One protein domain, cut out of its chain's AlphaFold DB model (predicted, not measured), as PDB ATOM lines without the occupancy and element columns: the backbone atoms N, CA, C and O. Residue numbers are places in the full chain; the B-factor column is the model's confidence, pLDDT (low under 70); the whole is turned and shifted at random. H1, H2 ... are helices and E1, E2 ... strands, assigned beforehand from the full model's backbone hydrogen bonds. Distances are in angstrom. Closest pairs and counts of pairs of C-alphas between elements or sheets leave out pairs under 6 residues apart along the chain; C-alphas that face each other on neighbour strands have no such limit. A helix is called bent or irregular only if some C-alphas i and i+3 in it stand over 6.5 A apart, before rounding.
ATOM      1  N   THR A   2     250.271 261.779 190.648       60.19
ATOM      2  CA  THR A   2     249.293 260.681 190.634       60.19
ATOM      3  C   THR A   2     248.833 260.262 189.229       60.19
ATOM      4  O   THR A   2     248.642 259.076 188.987       60.19
ATOM      5  N   ASP A   3     248.702 261.198 188.284       70.19
ATOM      6  CA  ASP A   3     247.958 260.925 187.041       70.19
ATOM      7  C   ASP A   3     248.668 259.992 186.060       70.19
ATOM      8  O   ASP A   3     248.040 259.089 185.519       70.19
ATOM      9  N   LYS A   4     249.984 260.131 185.877       80.56
ATOM     10  CA  LYS A   4     250.751 259.277 184.953       80.56
ATOM     11  C   LYS A   4     250.860 257.831 185.447       80.56
ATOM     12  O   LYS A   4     250.658 256.900 184.666       80.56
ATOM     13  N   ILE A   5     251.093 257.635 186.748       84.50
ATOM     14  CA  ILE A   5     251.051 256.305 187.371       84.50
ATOM     15  C   ILE A   5     249.642 255.708 187.237       84.50
ATOM     16  O   ILE A   5     249.508 254.547 186.848       84.50
ATOM     17  N   ASN A   6     248.588 256.494 187.496       86.00
ATOM     18  CA  ASN A   6     247.203 256.045 187.334       86.00
ATOM     19  C   ASN A   6     246.905 255.629 185.886       86.00
ATOM     20  O   ASN A   6     246.363 254.548 185.660       86.00
ATOM     21  N   GLU A   7     247.299 256.435 184.897       87.50
ATOM     22  CA  GLU A   7     247.160 256.114 183.474       87.50
ATOM     23  C   GLU A   7     247.886 254.814 183.112       87.50
ATOM     24  O   GLU A   7     247.310 253.949 182.446       87.50
ATOM     25  N   LYS A   8     249.126 254.631 183.586       87.69
ATOM     26  CA  LYS A   8     249.892 253.392 183.393       87.69
ATOM     27  C   LYS A   8     249.131 252.182 183.942       87.69
ATOM     28  O   LYS A   8     248.921 251.207 183.222       87.69
ATOM     29  N   VAL A   9     248.664 252.261 185.187       89.25
ATOM     30  CA  VAL A   9     247.908 251.192 185.860       89.25
ATOM     31  C   VAL A   9     246.609 250.868 185.108       89.25
ATOM     32  O   VAL A   9     246.333 249.698 184.828       89.25
ATOM     33  N   ILE A  10     245.841 251.886 184.707       88.81
ATOM     34  CA  ILE A  10     244.605 251.728 183.919       88.81
ATOM     35  C   ILE A  10     244.896 251.044 182.576       88.81
ATOM     36  O   ILE A  10     244.160 250.139 182.159       88.81
ATOM     37  N   ASN A  11     245.982 251.432 181.906       87.44
ATOM     38  CA  ASN A  11     246.402 250.835 180.644       87.44
ATOM     39  C   ASN A  11     246.760 249.352 180.808       87.44
ATOM     40  O   ASN A  11     246.311 248.531 180.001       87.44
ATOM     41  N   ILE A  12     247.493 248.979 181.861       88.12
ATOM     42  CA  ILE A  12     247.841 247.577 182.143       88.12
ATOM     43  C   ILE A  12     246.570 246.743 182.374       88.12
ATOM     44  O   ILE A  12     246.396 245.703 181.729       88.12
ATOM     45  N   PHE A  13     245.632 247.211 183.207       90.50
ATOM     46  CA  PHE A  13     244.357 246.513 183.425       90.50
ATOM     47  C   PHE A  13     243.532 246.376 182.140       90.50
ATOM     48  O   PHE A  13     242.960 245.315 181.868       90.50
ATOM     49  N   THR A  14     243.499 247.423 181.315       88.00
ATOM     50  CA  THR A  14     242.778 247.419 180.035       88.00
ATOM     51  C   THR A  14     243.362 246.394 179.064       88.00
ATOM     52  O   THR A  14     242.613 245.658 178.416       88.00
ATOM     53  N   ARG A  15     244.694 246.304 178.972       86.75
ATOM     54  CA  ARG A  15     245.384 245.311 178.133       86.75
ATOM     55  C   ARG A  15     245.147 243.891 178.630       86.75
ATOM     56  O   ARG A  15     244.817 243.030 177.817       86.75
ATOM     57  N   HIS A  16     245.235 243.674 179.943       85.62
ATOM     58  CA  HIS A  16     244.951 242.381 180.565       85.62
ATOM     59  C   HIS A  16     243.526 241.904 180.249       85.62
ATOM     60  O   HIS A  16     243.334 240.777 179.801       85.62
ATOM     61  N   LYS A  17     242.523 242.788 180.367       85.62
ATOM     62  CA  LYS A  17     241.127 242.475 180.010       85.62
ATOM     63  C   LYS A  17     240.962 242.082 178.537       85.62
ATOM     64  O   LYS A  17     240.142 241.226 178.224       85.62
ATOM     65  N   LYS A  18     241.732 242.701 177.639       88.12
ATOM     66  CA  LYS A  18     241.737 242.399 176.198       88.12
ATOM     67  C   LYS A  18     242.632 241.207 175.822       88.12
ATOM     68  O   LYS A  18     242.767 240.939 174.635       88.12
ATOM     69  N   GLN A  19     243.245 240.524 176.797       81.38
ATOM     70  CA  GLN A  19     244.204 239.428 176.585       81.38
ATOM     71  C   GLN A  19     245.373 239.814 175.658       81.38
ATOM     72  O   GLN A  19     245.928 238.983 174.941       81.38
ATOM     73  N   LEU A  20     245.746 241.095 175.654       76.81
ATOM     74  CA  LEU A  20     246.870 241.588 174.866       76.81
ATOM     75  C   LEU A  20     248.191 241.290 175.588       76.81
ATOM     76  O   LEU A  20     248.216 241.289 176.822       76.81
ATOM     77  N   PRO A  21     249.310 241.125 174.858       69.94
ATOM     78  CA  PRO A  21     250.624 240.981 175.472       69.94
ATOM     79  C   PRO A  21     250.908 242.154 176.417       69.94
ATOM     80  O   PRO A  21     250.815 243.325 176.020       69.94
ATOM     81  N   ILE A  22     251.239 241.848 177.669       68.94
ATOM     82  CA  ILE A  22     251.728 242.832 178.635       68.94
ATOM     83  C   ILE A  22     253.218 243.002 178.336       68.94
ATOM     84  O   ILE A  22     253.984 242.051 178.455       68.94
ATOM     85  N   LEU A  23     253.592 244.186 177.849       64.94
ATOM     86  CA  LEU A  23     254.982 244.527 177.525       64.94
ATOM     87  C   LEU A  23     255.755 245.003 178.764       64.94
ATOM     88  O   LEU A  23     256.980 245.046 178.736       64.94
ATOM     89  N   ASP A  24     255.033 245.352 179.827       65.94
ATOM     90  CA  ASP A  24     255.595 245.818 181.087       65.94
ATOM     91  C   ASP A  24     256.070 244.647 181.961       65.94
ATOM     92  O   ASP A  24     255.478 243.565 181.977       65.94
ATOM     93  N   GLU A  25     257.127 244.878 182.747       70.75
ATOM     94  CA  GLU A  25     257.569 243.943 183.797       70.75
ATOM     95  C   GLU A  25     256.495 243.740 184.884       70.75
ATOM     96  O   GLU A  25     256.482 242.735 185.599       70.75
ATOM     97  N   GLU A  26     255.591 244.710 185.008       79.50
ATOM     98  CA  GLU A  26     254.487 244.733 185.956       79.50
ATOM     99  C   GLU A  26     253.323 243.883 185.437       79.50
ATOM    100  O   GLU A  26     252.836 244.059 184.320       79.50
ATOM    101  N   LYS A  27     252.857 242.947 186.266       82.19
ATOM    102  CA  LYS A  27     251.780 242.014 185.923       82.19
ATOM    103  C   LYS A  27     250.549 242.277 186.775       82.19
ATOM    104  O   LYS A  27     250.659 242.669 187.935       82.19
ATOM    105  N   VAL A  28     249.385 241.995 186.197       88.12
ATOM    106  CA  VAL A  28     248.131 241.913 186.949       88.12
ATOM    107  C   VAL A  28     248.148 240.628 187.770       88.12
ATOM    108  O   VAL A  28     248.340 239.541 187.222       88.12
ATOM    109  N   ILE A  29     247.952 240.757 189.076       89.00
ATOM    110  CA  ILE A  29     247.911 239.650 190.033       89.00
ATOM    111  C   ILE A  29     246.506 239.594 190.631       89.00
ATOM    112  O   ILE A  29     245.878 240.630 190.848       89.00
ATOM    113  N   ARG A  30     246.003 238.385 190.887       91.50
ATOM    114  CA  ARG A  30     244.764 238.163 191.637       91.50
ATOM    115  C   ARG A  30     245.120 237.778 193.072       91.50
ATOM    116  O   ARG A  30     245.882 236.839 193.267       91.50
ATOM    117  N   SER A  31     244.596 238.526 194.034       90.31
ATOM    118  CA  SER A  31     244.690 238.235 195.468       90.31
ATOM    119  C   SER A  31     243.757 237.090 195.872       90.31
ATOM    120  O   SER A  31     242.794 236.791 195.158       90.31
ATOM    121  N   ASP A  32     244.021 236.494 197.034       92.88
ATOM    122  CA  ASP A  32     243.203 235.412 197.600       92.88
ATOM    123  C   ASP A  32     241.770 235.873 197.909       92.88
ATOM    124  O   ASP A  32     240.814 235.134 197.679       92.88
ATOM    125  N   ASP A  33     241.607 237.146 198.279       91.81
ATOM    126  CA  ASP A  33     240.307 237.792 198.504       91.81
ATOM    127  C   ASP A  33     239.561 238.119 197.193       91.81
ATOM    128  O   ASP A  33     238.479 238.706 197.187       91.81
ATOM    129  N   GLY A  34     240.130 237.742 196.045       91.69
ATOM    130  CA  GLY A  34     239.498 237.840 194.733       91.69
ATOM    131  C   GLY A  34     239.685 239.175 194.011       91.69
ATOM    132  O   GLY A  34     239.246 239.287 192.863       91.69
ATOM    133  N   PHE A  35     240.369 240.154 194.611       92.75
ATOM    134  CA  PHE A  35     240.688 241.439 193.980       92.75
ATOM    135  C   PHE A  35     241.896 241.340 193.047       92.75
ATOM    136  O   PHE A  35     242.811 240.551 193.286       92.75
ATOM    137  N   TYR A  36     241.931 242.178 192.011       92.31
ATOM    138  CA  TYR A  36     243.091 242.308 191.129       92.31
ATOM    139  C   TYR A  36     243.931 243.523 191.510       92.31
ATOM    140  O   TYR A  36     243.385 244.595 191.758       92.31
ATOM    141  N   TYR A  37     245.253 243.377 191.493       91.88
ATOM    142  CA  TYR A  37     246.185 244.463 191.780       91.88
ATOM    143  C   TYR A  37     247.414 244.413 190.865       91.88
ATOM    144  O   TYR A  37     247.693 243.404 190.214       91.88
ATOM    145  N   ILE A  38     248.142 245.530 190.816       91.62
ATOM    146  CA  ILE A  38     249.426 245.668 190.124       91.62
ATOM    147  C   ILE A  38     250.427 246.214 191.138       91.62
ATOM    148  O   ILE A  38     250.156 247.205 191.812       91.62
ATOM    149  N   CYS A  39     251.589 245.573 191.246       90.12
ATOM    150  CA  CYS A  39     252.693 246.086 192.048       90.12
ATOM    151  C   CYS A  39     253.561 247.001 191.181       90.12
ATOM    152  O   CYS A  39     254.350 246.522 190.367       90.12
ATOM    153  N   VAL A  40     253.411 248.313 191.363       89.50
ATOM    154  CA  VAL A  40     254.309 249.312 190.776       89.50
ATOM    155  C   VAL A  40     255.515 249.448 191.698       89.50
ATOM    156  O   VAL A  40     255.357 249.658 192.898       89.50
ATOM    157  N   LYS A  41     256.729 249.301 191.159       88.50
ATOM    158  CA  LYS A  41     257.966 249.330 191.968       88.50
ATOM    159  C   LYS A  41     258.648 250.694 191.993       88.50
ATOM    160  O   LYS A  41     259.426 250.974 192.901       88.50
ATOM    161  N   LYS A  42     258.406 251.502 190.963       88.69
ATOM    162  CA  LYS A  42     259.086 252.773 190.727       88.69
ATOM    163  C   LYS A  42     258.104 253.820 190.223       88.69
ATOM    164  O   LYS A  42     257.136 253.478 189.548       88.69
ATOM    165  N   ASP A  43     258.385 255.078 190.537       85.75
ATOM    166  CA  ASP A  43     257.659 256.218 189.987       85.75
ATOM    167  C   ASP A  43     257.943 256.400 188.481       85.75
ATOM    168  O   ASP A  43     258.776 255.707 187.886       85.75
ATOM    169  N   ASP A  44     257.285 257.381 187.861       83.50
ATOM    170  CA  ASP A  44     257.460 257.695 186.433       83.50
ATOM    171  C   ASP A  44     258.885 258.143 186.062       83.50
ATOM    172  O   ASP A  44     259.232 258.201 184.883       83.50
ATOM    173  N   ASN A  45     259.722 258.465 187.053       85.62
ATOM    174  CA  ASN A  45     261.119 258.857 186.878       85.62
ATOM    175  C   ASN A  45     262.089 257.690 187.144       85.62
ATOM    176  O   ASN A  45     263.305 257.897 187.171       85.62
ATOM    177  N   GLY A  46     261.581 256.477 187.387       86.56
ATOM    178  CA  GLY A  46     262.385 255.297 187.698       86.56
ATOM    179  C   GLY A  46     262.968 255.283 189.117       86.56
ATOM    180  O   GLY A  46     263.876 254.486 189.392       86.56
ATOM    181  N   ARG A  47     262.476 256.144 190.014       89.75
ATOM    182  CA  ARG A  47     262.887 256.222 191.422       89.75
ATOM    183  C   ARG A  47     262.028 255.303 192.277       89.75
ATOM    184  O   ARG A  47     260.853 255.093 191.996       89.75
ATOM    185  N   ASN A  48     262.620 254.768 193.338       92.62
ATOM    186  CA  ASN A  48     261.863 254.022 194.338       92.62
ATOM    187  C   ASN A  48     260.913 254.965 195.089       92.62
ATOM    188  O   ASN A  48     261.223 256.146 195.270       92.62
ATOM    189  N   PHE A  49     259.780 254.425 195.533       90.88
ATOM    190  CA  PHE A  49     258.846 255.166 196.370       90.88
ATOM    191  C   PHE A  49     259.445 255.478 197.745       90.88
ATOM    192  O   PHE A  49     260.272 254.734 198.268       90.88
ATOM    193  N   ASP A  50     259.009 256.602 198.303       92.06
ATOM    194  CA  ASP A  50     259.447 257.156 199.579       92.06
ATOM    195  C   ASP A  50     258.258 257.095 200.543       92.06
ATOM    196  O   ASP A  50     257.218 257.703 200.280       92.06
TER     197      ASP A  50
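What this domain is: This is residues 2 to 50 of the 115 residues of an uncharacterized protein of Candidatus Melainabacteria bacterium RIFOXYA12_FULL_32_12 (UniProt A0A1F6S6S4). One long helix, H1, has a small two-stranded hairpin, E1 and E2, near its second half, and a long tail without named elements runs from the end of E2 back toward the region where H1 begins. The link between H1 and E1 loops round from the far end of the helix to bring the chain back to the hairpin, and the tail, residues 39 to 50, ends in a hook. The printed part has 49 residues with one named helix and two named strands, in the order H1, E1, E2; the sheet's order is E1 - E2, antiparallel. The class is mixed, helices and strands, though under half of the printed residues are in named elements. The whole is only just compact, close to loose, with a radius of gyration of the C-alphas of 11.5 A and spans of 28 by 24 by 18 A.

Where its parts are: Find C-alpha 2 at (249.293, 260.681, 190.634); from there H1, residues 2 to 17, runs 22.6 A to C-alpha 17 at (241.127, 242.475, 180.010). After a link of 10 residues look at Val 28, where E1, residues 28 to 30, begins; it covers 6.9 A from first to last C-alpha. E2, residues 36 to 38, covers 7.2 A and ends at C-alpha 38, at (249.426, 245.668, 190.124).

How they stand to each other: Start with H1, which is not bent; in its backbone every O i to N i+4 pair is within hydrogen-bond range. Look next at its residues 9 to 17, whose C-alphas come within 10 A of those of the sheet. The closest C-alphas of H1 and E1 are those of Phe 13 and Val 28, 6.9 A apart. The closest C-alphas of H1 and E2 are those of Val 9 and Ile 38, 7.1 A apart. E1 and E2 are a hairpin of antiparallel neighbours, with 141 degrees between their N-to-C directions. Their C-alphas 30 and 36 face each other at 4.5 A. Between the two strands you will find N 29 and O 37 within hydrogen-bond range at 2.9 A, and N 37 and O 29 also at 2.9 A.

The domain as a whole: The two C-alphas farthest apart are those of Lys 18 and Asp 50, at 32.8 A, while the first and last printed C-alphas, those of Thr 2 and Asp 50, are 14.0 A apart. The printed part has no cut. The link from E1 to E2 is tight, with 5 residues, and the link from H1 to E1 is short, with 10. The C-alphas of residues 39 to 50 lie 6 to 18 A from the mean of all C-alphas. In the B-factor column the mean pLDDT of the printed part is 85.0; residue 2 and residues 21 to 24 are under 70 in this predicted model.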